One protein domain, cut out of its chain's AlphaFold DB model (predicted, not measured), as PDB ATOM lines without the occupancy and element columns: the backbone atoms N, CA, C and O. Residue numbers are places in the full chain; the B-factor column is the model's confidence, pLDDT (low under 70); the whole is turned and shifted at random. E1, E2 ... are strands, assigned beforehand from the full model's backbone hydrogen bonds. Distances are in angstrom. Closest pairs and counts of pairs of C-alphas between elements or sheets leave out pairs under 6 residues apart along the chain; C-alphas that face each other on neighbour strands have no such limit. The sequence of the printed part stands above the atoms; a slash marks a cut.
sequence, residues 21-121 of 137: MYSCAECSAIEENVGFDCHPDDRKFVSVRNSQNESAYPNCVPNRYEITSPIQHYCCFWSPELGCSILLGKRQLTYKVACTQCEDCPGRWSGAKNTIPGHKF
ATOM      1  N   MET A  21     228.030 202.345 127.860       57.25
ATOM      2  CA  MET A  21     229.370 202.221 127.296       57.25
ATOM      3  C   MET A  21     229.254 201.775 125.836       57.25
ATOM      4  O   MET A  21     229.203 200.583 125.550       57.25
ATOM      5  N   TYR A  22     229.149 202.738 124.921       69.62
ATOM      6  CA  TYR A  22     229.263 202.488 123.487       69.62
ATOM      7  C   TYR A  22     230.716 202.594 123.066       69.62
ATOM      8  O   TYR A  22     231.482 203.404 123.598       69.62
ATOM      9  N   SER A  23     231.089 201.774 122.096       76.56
ATOM     10  CA  SER A  23     232.455 201.732 121.592       76.56
ATOM     11  C   SER A  23     232.435 201.814 120.078       76.56
ATOM     12  O   SER A  23     231.717 201.062 119.425       76.56
ATOM     13  N   CYS A  24     233.209 202.746 119.537       80.25
ATOM     14  CA  CYS A  24     233.487 202.820 118.114       80.25
ATOM     15  C   CYS A  24     234.674 201.912 117.796       80.25
ATOM     16  O   CYS A  24     235.651 201.896 118.546       80.25
ATOM     17  N   ALA A  25     234.613 201.205 116.675       79.00
ATOM     18  CA  ALA A  25     235.747 200.477 116.128       79.00
ATOM     19  C   ALA A  25     235.916 200.770 114.634       79.00
ATOM     20  O   ALA A  25     234.940 200.844 113.891       79.00
ATOM     21  N   GLU A  26     237.164 200.938 114.205       78.81
ATOM     22  CA  GLU A  26     237.514 201.191 112.806       78.81
ATOM     23  C   GLU A  26     237.820 199.874 112.075       78.81
ATOM     24  O   GLU A  26     238.647 199.080 112.537       78.81
ATOM     25  N   CYS A  27     237.171 199.658 110.928       75.06
ATOM     26  CA  CYS A  27     237.325 198.470 110.079       75.06
ATOM     27  C   CYS A  27     238.174 198.742 108.814       75.06
ATOM     28  O   CYS A  27     238.447 197.824 108.044       75.06
ATOM     29  N   SER A  28     238.644 199.986 108.638       66.62
ATOM     30  CA  SER A  28     239.693 200.431 107.698       66.62
ATOM     31  C   SER A  28     239.464 200.185 106.201       66.62
ATOM     32  O   SER A  28     240.427 200.128 105.432       66.62
ATOM     33  N   ALA A  29     238.210 200.083 105.775       65.69
ATOM     34  CA  ALA A  29     237.852 200.161 104.363       65.69
ATOM     35  C   ALA A  29     237.650 201.622 103.960       65.69
ATOM     36  O   ALA A  29     236.898 202.318 104.639       65.69
ATOM     37  N   ILE A  30     238.268 202.088 102.872       66.75
ATOM     38  CA  ILE A  30     237.839 203.343 102.239       66.75
ATOM     39  C   ILE A  30     236.583 203.016 101.436       66.75
ATOM     40  O   ILE A  30     236.598 202.077 100.643       66.75
ATOM     41  N   GLU A  31     235.520 203.781 101.654       72.38
ATOM     42  CA  GLU A  31     234.248 203.621 100.956       72.38
ATOM     43  C   GLU A  31     233.872 204.914 100.245       72.38
ATOM     44  O   GLU A  31     233.912 205.989 100.837       72.38
ATOM     45  N   GLU A  32     233.510 204.819  98.969       75.88
ATOM     46  CA  GLU A  32     233.109 205.989  98.175       75.88
ATOM     47  C   GLU A  32     231.661 206.399  98.471       75.88
ATOM     48  O   GLU A  32     231.273 207.552  98.276       75.88
ATOM     49  N   ASN A  33     230.859 205.462  98.980       81.56
ATOM     50  CA  ASN A  33     229.452 205.676  99.277       81.56
ATOM     51  C   ASN A  33     229.215 205.923 100.767       81.56
ATOM     52  O   ASN A  33     230.005 205.536 101.624       81.56
ATOM     53  N   VAL A  34     228.085 206.560 101.075       86.25
ATOM     54  CA  VAL A  34     227.613 206.729 102.454       86.25
ATOM     55  C   VAL A  34     226.465 205.766 102.705       86.25
ATOM     56  O   VAL A  34     225.456 205.821 101.997       86.25
ATOM     57  N   GLY A  35     226.600 204.929 103.728       89.00
ATOM     58  CA  GLY A  35     225.600 203.930 104.072       89.00
ATOM     59  C   GLY A  35     225.714 203.432 105.507       89.00
ATOM     60  O   GLY A  35     226.604 203.831 106.265       89.00
ATOM     61  N   PHE A  36     224.755 202.592 105.881       90.69
ATOM     62  CA  PHE A  36     224.749 201.896 107.157       90.69
ATOM     63  C   PHE A  36     223.999 200.571 107.044       90.69
ATOM     64  O   PHE A  36     223.043 200.459 106.272       90.69
ATOM     65  N   ASP A  37     224.391 199.619 107.880       89.50
ATOM     66  CA  ASP A  37     223.638 198.399 108.144       89.50
ATOM     67  C   ASP A  37     223.707 198.074 109.637       89.50
ATOM     68  O   ASP A  37     224.677 198.403 110.317       89.50
ATOM     69  N   CYS A  38     222.656 197.483 110.186       89.00
ATOM     70  CA  CYS A  38     222.550 197.240 111.620       89.00
ATOM     71  C   CYS A  38     221.964 195.870 111.893       89.00
ATOM     72  O   CYS A  38     221.189 195.332 111.100       89.00
ATOM     73  N   HIS A  39     222.184 195.392 113.118       89.62
ATOM     74  CA  HIS A  39     221.340 194.338 113.657       89.62
ATOM     75  C   HIS A  39     219.846 194.719 113.504       89.62
ATOM     76  O   HIS A  39     219.491 195.879 113.766       89.62
ATOM     77  N   PRO A  40     218.950 193.784 113.128       90.31
ATOM     78  CA  PRO A  40     217.543 194.090 112.848       90.31
ATOM     79  C   PRO A  40     216.834 194.877 113.959       90.31
ATOM     80  O   PRO A  40     216.057 195.791 113.683       90.31
ATOM     81  N   ASP A  41     217.152 194.569 115.218       91.38
ATOM     82  CA  ASP A  41     216.577 195.246 116.387       91.38
ATOM     83  C   ASP A  41     217.016 196.708 116.542       91.38
ATOM     84  O   ASP A  41     216.286 197.501 117.143       91.38
ATOM     85  N   ASP A  42     218.189 197.056 116.014       90.88
ATOM     86  CA  ASP A  42     218.828 198.360 116.191       90.88
ATOM     87  C   ASP A  42     218.622 199.291 114.990       90.88
ATOM     88  O   ASP A  42     218.696 200.510 115.134       90.88
ATOM     89  N   ARG A  43     218.274 198.744 113.817       92.50
ATOM     90  CA  ARG A  43     218.077 199.512 112.576       92.50
ATOM     91  C   ARG A  43     217.093 200.675 112.729       92.50
ATOM     92  O   ARG A  43     217.303 201.743 112.164       92.50
ATOM     93  N   LYS A  44     216.035 200.488 113.521       93.88
ATOM     94  CA  LYS A  44     215.010 201.513 113.796       93.88
ATOM     95  C   LYS A  44     215.517 202.702 114.619       93.88
ATOM     96  O   LYS A  44     214.820 203.706 114.715       93.88
ATOM     97  N   PHE A  45     216.688 202.581 115.241       92.25
ATOM     98  CA  PHE A  45     217.295 203.637 116.047       92.25
ATOM     99  C   PHE A  45     218.243 204.524 115.241       92.25
ATOM    100  O   PHE A  45     218.723 205.522 115.772       92.25
ATOM    101  N   VAL A  46     218.476 204.205 113.967       91.75
ATOM    102  CA  VAL A  46     219.245 205.041 113.047       91.75
ATOM    103  C   VAL A  46     218.283 205.824 112.166       91.75
ATOM    104  O   VAL A  46     217.445 205.248 111.474       91.75
ATOM    105  N   SER A  47     218.415 207.146 112.165       91.06
ATOM    106  CA  SER A  47     217.679 208.029 111.264       91.06
ATOM    107  C   SER A  47     218.629 208.841 110.397       91.06
ATOM    108  O   SER A  47     219.756 209.143 110.787       91.06
ATOM    109  N   VAL A  48     218.160 209.229 109.212       89.12
ATOM    110  CA  VAL A  48     218.867 210.215 108.392       89.12
ATOM    111  C   VAL A  48     218.738 211.577 109.063       89.12
ATOM    112  O   VAL A  48     217.640 212.007 109.420       89.12
ATOM    113  N   ARG A  49     219.872 212.243 109.242       82.38
ATOM    114  CA  ARG A  49     219.977 213.576 109.813       82.38
ATOM    115  C   ARG A  49     219.950 214.616 108.696       82.38
ATOM    116  O   ARG A  49     220.654 214.482 107.699       82.38
ATOM    117  N   ASN A  50     219.166 215.674 108.895       72.12
ATOM    118  CA  ASN A  50     219.092 216.817 107.973       72.12
ATOM    119  C   ASN A  50     219.956 218.012 108.419       72.12
ATOM    120  O   ASN A  50     219.996 219.030 107.734       72.12
ATOM    121  N   SER A  51     220.607 217.928 109.583       66.94
ATOM    122  CA  SER A  51     221.416 219.008 110.158       66.94
ATOM    123  C   SER A  51     222.911 218.795 109.903       66.94
ATOM    124  O   SER A  51     223.375 217.664 109.797       66.94
ATOM    125  N   GLN A  52     223.674 219.893 109.834       68.12
ATOM    126  CA  GLN A  52     225.136 219.881 109.648       68.12
ATOM    127  C   GLN A  52     225.922 219.701 110.961       68.12
ATOM    128  O   GLN A  52     227.144 219.817 110.976       68.12
ATOM    129  N   ASN A  53     225.239 219.452 112.080       74.50
ATOM    130  CA  ASN A  53     225.905 219.297 113.369       74.50
ATOM    131  C   ASN A  53     226.622 217.945 113.443       74.50
ATOM    132  O   ASN A  53     226.117 216.943 112.931       74.50
ATOM    133  N   GLU A  54     227.749 217.901 114.156       74.12
ATOM    134  CA  GLU A  54     228.474 216.651 114.390       74.12
ATOM    135  C   GLU A  54     227.592 215.605 115.087       74.12
ATOM    136  O   GLU A  54     226.763 215.925 115.954       74.12
ATOM    137  N   SER A  55     227.772 214.341 114.702       77.38
ATOM    138  CA  SER A  55     227.159 213.205 115.390       77.38
ATOM    139  C   SER A  55     227.566 213.168 116.870       77.38
ATOM    140  O   SER A  55     228.640 213.635 117.258       77.38
ATOM    141  N   ALA A  56     226.721 212.566 117.713       80.62
ATOM    142  CA  ALA A  56     227.104 212.223 119.085       80.62
ATOM    143  C   ALA A  56     228.268 211.208 119.122       80.62
ATOM    144  O   ALA A  56     228.989 211.129 120.117       80.62
ATOM    145  N   TYR A  57     228.469 210.481 118.017       83.94
ATOM    146  CA  TYR A  57     229.499 209.463 117.825       83.94
ATOM    147  C   TYR A  57     230.342 209.784 116.577       83.94
ATOM    148  O   TYR A  57     230.332 209.018 115.614       83.94
ATOM    149  N   PRO A  58     231.075 210.913 116.556       83.44
ATOM    150  CA  PRO A  58     231.729 211.406 115.340       83.44
ATOM    151  C   PRO A  58     232.828 210.468 114.818       83.44
ATOM    152  O   PRO A  58     233.188 210.536 113.653       83.44
ATOM    153  N   ASN A  59     233.331 209.562 115.662       82.31
ATOM    154  CA  ASN A  59     234.399 208.628 115.308       82.31
ATOM    155  C   ASN A  59     233.919 207.407 114.505       82.31
ATOM    156  O   ASN A  59     234.749 206.687 113.962       82.31
ATOM    157  N   CYS A  60     232.615 207.111 114.489       83.00
ATOM    158  CA  CYS A  60     232.084 205.935 113.789       83.00
ATOM    159  C   CYS A  60     230.676 206.107 113.209       83.00
ATOM    160  O   CYS A  60     230.114 205.166 112.664       83.00
ATOM    161  N   VAL A  61     230.068 207.285 113.335       89.06
ATOM    162  CA  VAL A  61     228.762 207.575 112.745       89.06
ATOM    163  C   VAL A  61     228.917 208.811 111.864       89.06
ATOM    164  O   VAL A  61     229.130 209.902 112.401       89.06
ATOM    165  N   PRO A  62     228.803 208.666 110.532       88.94
ATOM    166  CA  PRO A  62     228.832 209.786 109.605       88.94
ATOM    167  C   PRO A  62     227.787 210.839 109.976       88.94
ATOM    168  O   PRO A  62     226.687 210.500 110.408       88.94
ATOM    169  N   ASN A  63     228.081 212.116 109.724       88.44
ATOM    170  CA  ASN A  63     227.194 213.232 110.089       88.44
ATOM    171  C   ASN A  63     225.797 213.164 109.441       88.44
ATOM    172  O   ASN A  63     224.851 213.773 109.935       88.44
ATOM    173  N   ARG A  64     225.650 212.385 108.362       88.75
ATOM    174  CA  ARG A  64     224.368 212.100 107.704       88.75
ATOM    175  C   ARG A  64     223.419 211.251 108.557       88.75
ATOM    176  O   ARG A  64     222.234 211.189 108.241       88.75
ATOM    177  N   TYR A  65     223.906 210.589 109.601       90.38
ATOM    178  CA  TYR A  65     223.111 209.706 110.446       90.38
ATOM    179  C   TYR A  65     223.034 210.208 111.881       90.38
ATOM    180  O   TYR A  65     223.955 210.825 112.415       90.38
ATOM    181  N   GLU A  66     221.911 209.909 112.518       90.81
ATOM    182  CA  GLU A  66     221.666 210.187 113.922       90.81
ATOM    183  C   GLU A  66     221.185 208.923 114.628       90.81
ATOM    184  O   GLU A  66     220.347 208.176 114.120       90.81
ATOM    185  N   ILE A  67     221.738 208.694 115.816       88.50
ATOM    186  CA  ILE A  67     221.345 207.599 116.694       88.50
ATOM    187  C   ILE A  67     220.282 208.138 117.650       88.50
ATOM    188  O   ILE A  67     220.588 208.873 118.587       88.50
ATOM    189  N   THR A  68     219.027 207.784 117.399       88.81
ATOM    190  CA  THR A  68     217.858 208.277 118.149       88.81
ATOM    191  C   THR A  68     217.644 207.545 119.471       88.81
ATOM    192  O   THR A  68     216.934 208.036 120.349       88.81
ATOM    193  N   SER A  69     218.252 206.368 119.637       86.06
ATOM    194  CA  SER A  69     218.134 205.557 120.846       86.06
ATOM    195  C   SER A  69     219.382 204.699 121.089       86.06
ATOM    196  O   SER A  69     220.092 204.374 120.138       86.06
ATOM    197  N   PRO A  70     219.645 204.290 122.343       84.44
ATOM    198  CA  PRO A  70     220.668 203.308 122.692       84.44
ATOM    199  C   PRO A  70     220.720 202.049 121.814       84.44
ATOM    200  O   PRO A  70     219.841 201.191 121.910       84.44
ATOM    201  N   ILE A  71     221.813 201.882 121.063       86.38
ATOM    202  CA  ILE A  71     222.111 200.651 120.316       86.38
ATOM    203  C   ILE A  71     222.372 199.497 121.292       86.38
ATOM    204  O   ILE A  71     223.142 199.630 122.251       86.38
ATOM    205  N   GLN A  72     221.733 198.351 121.065       86.75
ATOM    206  CA  GLN A  72     221.875 197.176 121.923       86.75
ATOM    207  C   GLN A  72     222.950 196.214 121.418       86.75
ATOM    208  O   GLN A  72     223.734 195.729 122.236       86.75
ATOM    209  N   HIS A  73     223.013 195.968 120.108       86.88
ATOM    210  CA  HIS A  73     223.944 195.041 119.462       86.88
ATOM    211  C   HIS A  73     225.009 195.817 118.688       86.88
ATOM    212  O   HIS A  73     226.062 196.099 119.257       86.88
ATOM    213  N   TYR A  74     224.739 196.196 117.438       87.00
ATOM    214  CA  TYR A  74     225.677 196.947 116.608       87.00
ATOM    215  C   TYR A  74     225.013 197.641 115.422       87.00
ATOM    216  O   TYR A  74     223.959 197.223 114.936       87.00
ATOM    217  N   CYS A  75     225.714 198.656 114.923       89.19
ATOM    218  CA  CYS A  75     225.493 199.249 113.614       89.19
ATOM    219  C   CYS A  75     226.833 199.505 112.924       89.19
ATOM    220  O   CYS A  75     227.739 200.087 113.517       89.19
ATOM    221  N   CYS A  76     226.941 199.077 111.677       89.19
ATOM    222  CA  CYS A  76     228.033 199.365 110.767       89.19
ATOM    223  C   CYS A  76     227.715 200.637 109.984       89.19
ATOM    224  O   CYS A  76     226.594 200.819 109.510       89.19
ATOM    225  N   PHE A  77     228.709 201.499 109.822       89.62
ATOM    226  CA  PHE A  77     228.603 202.721 109.041       89.62
ATOM    227  C   PHE A  77     229.792 202.845 108.107       89.62
ATOM    228  O   PHE A  77     230.917 202.498 108.476       89.62
ATOM    229  N   TRP A  78     229.547 203.395 106.922       88.81
ATOM    230  CA  TRP A  78     230.602 203.703 105.972       88.81
ATOM    231  C   TRP A  78     230.404 205.066 105.323       88.81
ATOM    232  O   TRP A  78     229.276 205.503 105.074       88.81
ATOM    233  N   SER A  79     231.515 205.764 105.101       87.00
ATOM    234  CA  SER A  79     231.572 207.016 104.351       87.00
ATOM    235  C   SER A  79     232.988 207.278 103.824       87.00
ATOM    236  O   SER A  79     233.947 206.725 104.368       87.00
ATOM    237  N   PRO A  80     233.157 208.193 102.852       83.75
ATOM    238  CA  PRO A  80     234.486 208.633 102.412       83.75
ATOM    239  C   PRO A  80     235.331 209.262 103.525       83.75
ATOM    240  O   PRO A  80     236.555 209.200 103.489       83.75
ATOM    241  N   GLU A  81     234.673 209.878 104.508       83.88
ATOM    242  CA  GLU A  81     235.317 210.619 105.597       83.88
ATOM    243  C   GLU A  81     235.797 209.703 106.731       83.88
ATOM    244  O   GLU A  81     236.862 209.935 107.295       83.88
ATOM    245  N   LEU A  82     235.009 208.678 107.078       80.19
ATOM    246  CA  LEU A  82     235.276 207.787 108.216       80.19
ATOM    247  C   LEU A  82     235.754 206.394 107.791       80.19
ATOM    248  O   LEU A  82     236.177 205.605 108.636       80.19
ATOM    249  N   GLY A  83     235.665 206.073 106.501       85.31
ATOM    250  CA  GLY A  83     235.773 204.701 106.029       85.31
ATOM    251  C   GLY A  83     234.704 203.808 106.661       85.31
ATOM    252  O   GLY A  83     233.661 204.280 107.113       85.31
ATOM    253  N   CYS A  84     234.969 202.506 106.714       85.19
ATOM    254  CA  CYS A  84     234.132 201.558 107.438       85.19
ATOM    255  C   CYS A  84     234.407 201.567 108.939       85.19
ATOM    256  O   CYS A  84     235.543 201.404 109.396       85.19
ATOM    257  N   SER A  85     233.331 201.648 109.707       85.50
ATOM    258  CA  SER A  85     233.353 201.693 111.160       85.50
ATOM    259  C   SER A  85     232.142 200.970 111.749       85.50
ATOM    260  O   SER A  85     231.148 200.724 111.068       85.50
ATOM    261  N   ILE A  86     232.233 200.600 113.024       85.69
ATOM    262  CA  ILE A  86     231.157 199.937 113.760       85.69
ATOM    263  C   ILE A  86     230.923 200.626 115.101       85.69
ATOM    264  O   ILE A  86     231.858 200.904 115.853       85.69
ATOM    265  N   LEU A  87     229.652 200.882 115.396       87.44
ATOM    266  CA  LEU A  87     229.153 201.329 116.686       87.44
ATOM    267  C   LEU A  87     228.647 200.111 117.461       87.44
ATOM    268  O   LEU A  87     227.632 199.517 117.097       87.44
ATOM    269  N   LEU A  88     229.346 199.753 118.535       85.19
ATOM    270  CA  LEU A  88     228.992 198.632 119.401       85.19
ATOM    271  C   LEU A  88     228.058 199.087 120.522       85.19
ATOM    272  O   LEU A  88     228.343 200.032 121.264       85.19
ATOM    273  N   GLY A  89     226.944 198.372 120.637       79.69
ATOM    274  CA  GLY A  89     225.968 198.500 121.702       79.69
ATOM    275  C   GLY A  89     226.367 197.757 122.975       79.69
ATOM    276  O   GLY A  89     227.359 197.026 123.038       79.69
ATOM    277  N   LYS A  90     225.538 197.907 124.011       75.00
ATOM    278  CA  LYS A  90     225.806 197.372 125.359       75.00
ATOM    279  C   LYS A  90     226.057 195.858 125.400       75.00
ATOM    280  O   LYS A  90     226.771 195.390 126.281       75.00
ATOM    281  N   ARG A  91     225.450 195.080 124.495       71.25
ATOM    282  CA  ARG A  91     225.523 193.608 124.505       71.25
ATOM    283  C   ARG A  91     226.761 193.050 123.801       71.25
ATOM    284  O   ARG A  91     227.022 191.859 123.925       71.25
ATOM    285  N   GLN A  92     227.517 193.877 123.079       63.44
ATOM    286  CA  GLN A  92     228.582 193.429 122.175       63.44
ATOM    287  C   GLN A  92     229.961 194.020 122.529       63.44
ATOM    288  O   GLN A  92     230.768 194.349 121.667       63.44
ATOM    289  N   LEU A  93     230.267 194.101 123.830       57.47
ATOM    290  CA  LEU A  93     231.520 194.656 124.373       57.47
ATOM    291  C   LEU A  93     232.792 193.842 124.045       57.47
ATOM    292  O   LEU A  93     233.900 194.266 124.376       57.47
ATOM    293  N   THR A  94     232.667 192.675 123.408       54.12
ATOM    294  CA  THR A  94     233.805 191.797 123.115       54.12
ATOM    295  C   THR A  94     234.346 192.070 121.708       54.12
ATOM    296  O   THR A  94     233.895 191.496 120.719       54.12
ATOM    297  N   TYR A  95     235.373 192.921 121.638       50.56
ATOM    298  CA  TYR A  95     236.049 193.441 120.434       50.56
ATOM    299  C   TYR A  95     236.463 192.445 119.346       50.56
ATOM    300  O   TYR A  95     236.716 192.847 118.212       50.56
ATOM    301  N   LYS A  96     236.546 191.147 119.654       50.97
ATOM    302  CA  LYS A  96     237.009 190.135 118.693       50.97
ATOM    303  C   LYS A  96     236.016 189.839 117.560       50.97
ATOM    304  O   LYS A  96     236.420 189.193 116.602       50.97
ATOM    305  N   VAL A  97     234.763 190.308 117.637       55.34
ATOM    306  CA  VAL A  97     233.701 189.992 116.653       55.34
ATOM    307  C   VAL A  97     232.921 191.245 116.221       55.34
ATOM    308  O   VAL A  97     231.694 191.233 116.168       55.34
ATOM    309  N   ALA A  98     233.612 192.355 115.959       64.38
ATOM    310  CA  ALA A  98     232.957 193.602 115.558       64.38
ATOM    311  C   ALA A  98     232.908 193.754 114.021       64.38
ATOM    312  O   ALA A  98     231.845 193.653 113.420       64.38
ATOM    313  N   CYS A  99     234.057 193.883 113.352       67.44
ATOM    314  CA  CYS A  99     234.102 194.167 111.908       67.44
ATOM    315  C   CYS A  99     233.680 193.001 110.997       67.44
ATOM    316  O   CYS A  99     233.286 193.231 109.858       67.44
ATOM    317  N   THR A 100     233.721 191.752 111.474       71.06
ATOM    318  CA  THR A 100     233.304 190.587 110.673       71.06
ATOM    319  C   THR A 100     231.800 190.550 110.403       71.06
ATOM    320  O   THR A 100     231.378 189.793 109.538       71.06
ATOM    321  N   GLN A 101     231.000 191.323 111.148       74.69
ATOM    322  CA  GLN A 101     229.545 191.401 110.972       74.69
ATOM    323  C   GLN A 101     229.126 192.471 109.954       74.69
ATOM    324  O   GLN A 101     227.971 192.501 109.551       74.69
ATOM    325  N   CYS A 102     230.052 193.328 109.518       77.25
ATOM    326  CA  CYS A 102     229.793 194.345 108.504       77.25
ATOM    327  C   CYS A 102     230.054 193.753 107.111       77.25
ATOM    328  O   CYS A 102     231.150 193.898 106.566       77.25
ATOM    329  N   GLU A 103     229.073 193.034 106.558       70.56
ATOM    330  CA  GLU A 103     229.214 192.349 105.261       70.56
ATOM    331  C   GLU A 103     229.433 193.319 104.094       70.56
ATOM    332  O   GLU A 103     230.221 193.014 103.197       70.56
ATOM    333  N   ASP A 104     228.819 194.502 104.170       69.25
ATOM    334  CA  ASP A 104     228.884 195.558 103.153       69.25
ATOM    335  C   ASP A 104     230.203 196.353 103.164       69.25
ATOM    336  O   ASP A 104     230.385 197.258 102.356       69.25
ATOM    337  N   CYS A 105     231.146 196.017 104.051       68.38
ATOM    338  CA  CYS A 105     232.437 196.694 104.155       68.38
ATOM    339  C   CYS A 105     233.567 195.929 103.432       68.38
ATOM    340  O   CYS A 105     233.929 194.814 103.842       68.38
ATOM    341  N   PRO A 106     234.215 196.513 102.405       59.62
ATOM    342  CA  PRO A 106     235.342 195.883 101.728       59.62
ATOM    343  C   PRO A 106     236.540 195.762 102.680       59.62
ATOM    344  O   PRO A 106     236.966 196.720 103.299       59.62
ATOM    345  N   GLY A 107     237.124 194.571 102.831       54.44
ATOM    346  CA  GLY A 107     238.253 194.384 103.758       54.44
ATOM    347  C   GLY A 107     237.876 194.002 105.196       54.44
ATOM    348  O   GLY A 107     238.737 194.084 106.075       54.44
ATOM    349  N   ARG A 108     236.661 193.456 105.403       55.03
ATOM    350  CA  ARG A 108     236.102 192.800 106.622       55.03
ATOM    351  C   ARG A 108     237.011 191.819 107.402       55.03
ATOM    352  O   ARG A 108     236.595 191.230 108.395       55.03
ATOM    353  N   TRP A 109     238.227 191.581 106.918       49.50
ATOM    354  CA  TRP A 109     239.223 190.635 107.422       49.50
ATOM    355  C   TRP A 109     240.232 191.322 108.348       49.50
ATOM    356  O   TRP A 109     240.942 190.652 109.096       49.50
ATOM    357  N   SER A 110     240.289 192.655 108.319       49.19
ATOM    358  CA  SER A 110     241.049 193.435 109.287       49.19
ATOM    359  C   SER A 110     240.191 193.563 110.542       49.19
ATOM    360  O   SER A 110     239.143 194.204 110.516       49.19
ATOM    361  N   GLY A 111     240.586 192.912 111.637       48.19
ATOM    362  CA  GLY A 111     239.954 193.148 112.937       48.19
ATOM    363  C   GLY A 111     239.953 194.641 113.288       48.19
ATOM    364  O   GLY A 111     240.742 195.404 112.729       48.19
ATOM    365  N   ALA A 112     239.073 195.047 114.210       52.44
ATOM    366  CA  ALA A 112     238.996 196.430 114.680       52.44
ATOM    367  C   ALA A 112     240.399 196.949 115.034       52.44
ATOM    368  O   ALA A 112     241.027 196.423 115.956       52.44
ATOM    369  N   LYS A 113     240.911 197.933 114.282       52.59
ATOM    370  CA  LYS A 113     242.291 198.405 114.480       52.59
ATOM    371  C   LYS A 113     242.426 199.224 115.752       52.59
ATOM    372  O   LYS A 113     243.432 199.109 116.439       52.59
ATOM    373  N   ASN A 114     241.397 200.006 116.066       55.66
ATOM    374  CA  ASN A 114     241.336 200.855 117.241       55.66
ATOM    375  C   ASN A 114     239.915 200.888 117.781       55.66
ATOM    376  O   ASN A 114     238.954 201.049 117.030       55.66
ATOM    377  N   THR A 115     239.814 200.782 119.096       55.62
ATOM    378  CA  THR A 115     238.592 201.039 119.835       55.62
ATOM    379  C   THR A 115     238.648 202.447 120.383       55.62
ATOM    380  O   THR A 115     239.549 202.764 121.159       55.62
ATOM    381  N   ILE A 116     237.651 203.260 120.058       62.06
ATOM    382  CA  ILE A 116     237.513 204.599 120.619       62.06
ATOM    383  C   ILE A 116     236.217 204.640 121.434       62.06
ATOM    384  O   ILE A 116     235.148 204.364 120.880       62.06
ATOM    385  N   PRO A 117     236.257 204.970 122.737       59.56
ATOM    386  CA  PRO A 117     235.034 205.211 123.494       59.56
ATOM    387  C   PRO A 117     234.249 206.352 122.832       59.56
ATOM    388  O   PRO A 117     234.763 207.452 122.631       59.56
ATOM    389  N   GLY A 118     233.010 206.066 122.431       51.72
ATOM    390  CA  GLY A 118     232.175 207.003 121.687       51.72
ATOM    391  C   GLY A 118     231.291 207.803 122.632       51.72
ATOM    392  O   GLY A 118     230.171 207.384 122.892       51.72
ATOM    393  N   HIS A 119     231.771 208.929 123.158       53.00
ATOM    394  CA  HIS A 119     230.915 209.881 123.876       53.00
ATOM    395  C   HIS A 119     231.392 211.319 123.689       53.00
ATOM    396  O   HIS A 119     232.525 211.654 124.035       53.00
ATOM    397  N   LYS A 120     230.487 212.201 123.250       43.44
ATOM    398  CA  LYS A 120     230.532 213.608 123.660       43.44
ATOM    399  C   LYS A 120     229.860 213.710 125.023       43.44
ATOM    400  O   LYS A 120     228.641 213.618 125.135       43.44
ATOM    401  N   PHE A 121     230.674 213.875 126.061       44.31
ATOM    402  CA  PHE A 121     230.205 214.184 127.407       44.31
ATOM    403  C   PHE A 121     229.349 215.457 127.331       44.31
ATOM    404  O   PHE A 121     229.834 216.500 126.890       44.31
TER     405      PHE A 121
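This is residues 21 to 121 of the 137 residues of the protein "uncharacterized protein LOC108043486" of Drosophila rhopaloa (UniProt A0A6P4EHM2). There is little regular structure: a small twisted sheet stands in the middle, the hairpin E3 and E4 and part of a long unnamed stretch, residues 49 to 64, lie over one of its faces, and part of a second long unnamed stretch, residues 89 to 114, lies over the opposite face. The 101 printed residues have seven named strands, E1 to E7, 29 residues, all strand by class; the sheet, E2 E5 E6 E1 E7, is antiparallel. It is compact, radius of gyration of the C-alphas 12.0 A, spanning 33 by 30 by 26 A.

E5, residues 74 to 79, measures 16.9 A and E6, 83 to 88, 16.2 A. E2 is 35 to 38; E1, 23 to 26, begins at C-alpha (232.455, 201.732, 121.592); E7, 115 to 117, ends at (235.034, 205.211, 123.494). E3 is 46 to 48, E4 65 to 67.

E5 and E6 form an antiparallel hairpin, N 77 and O 85 2.8 A apart. Edge strand E2 neighbours E5, N 76 to O 37 2.7 A; E1 neighbours E6, N 25 to O 86 2.9 A; edge strand E7 neighbours E1, N 24 to O 116 2.9 A. In hairpin E3 and E4, N 47 to O 66 is 2.9 A.

The printed part has no cut; links E3 to E4 and E6 to E7 are long. The pLDDT is under 70 in 33 residues, among them 104 to 121.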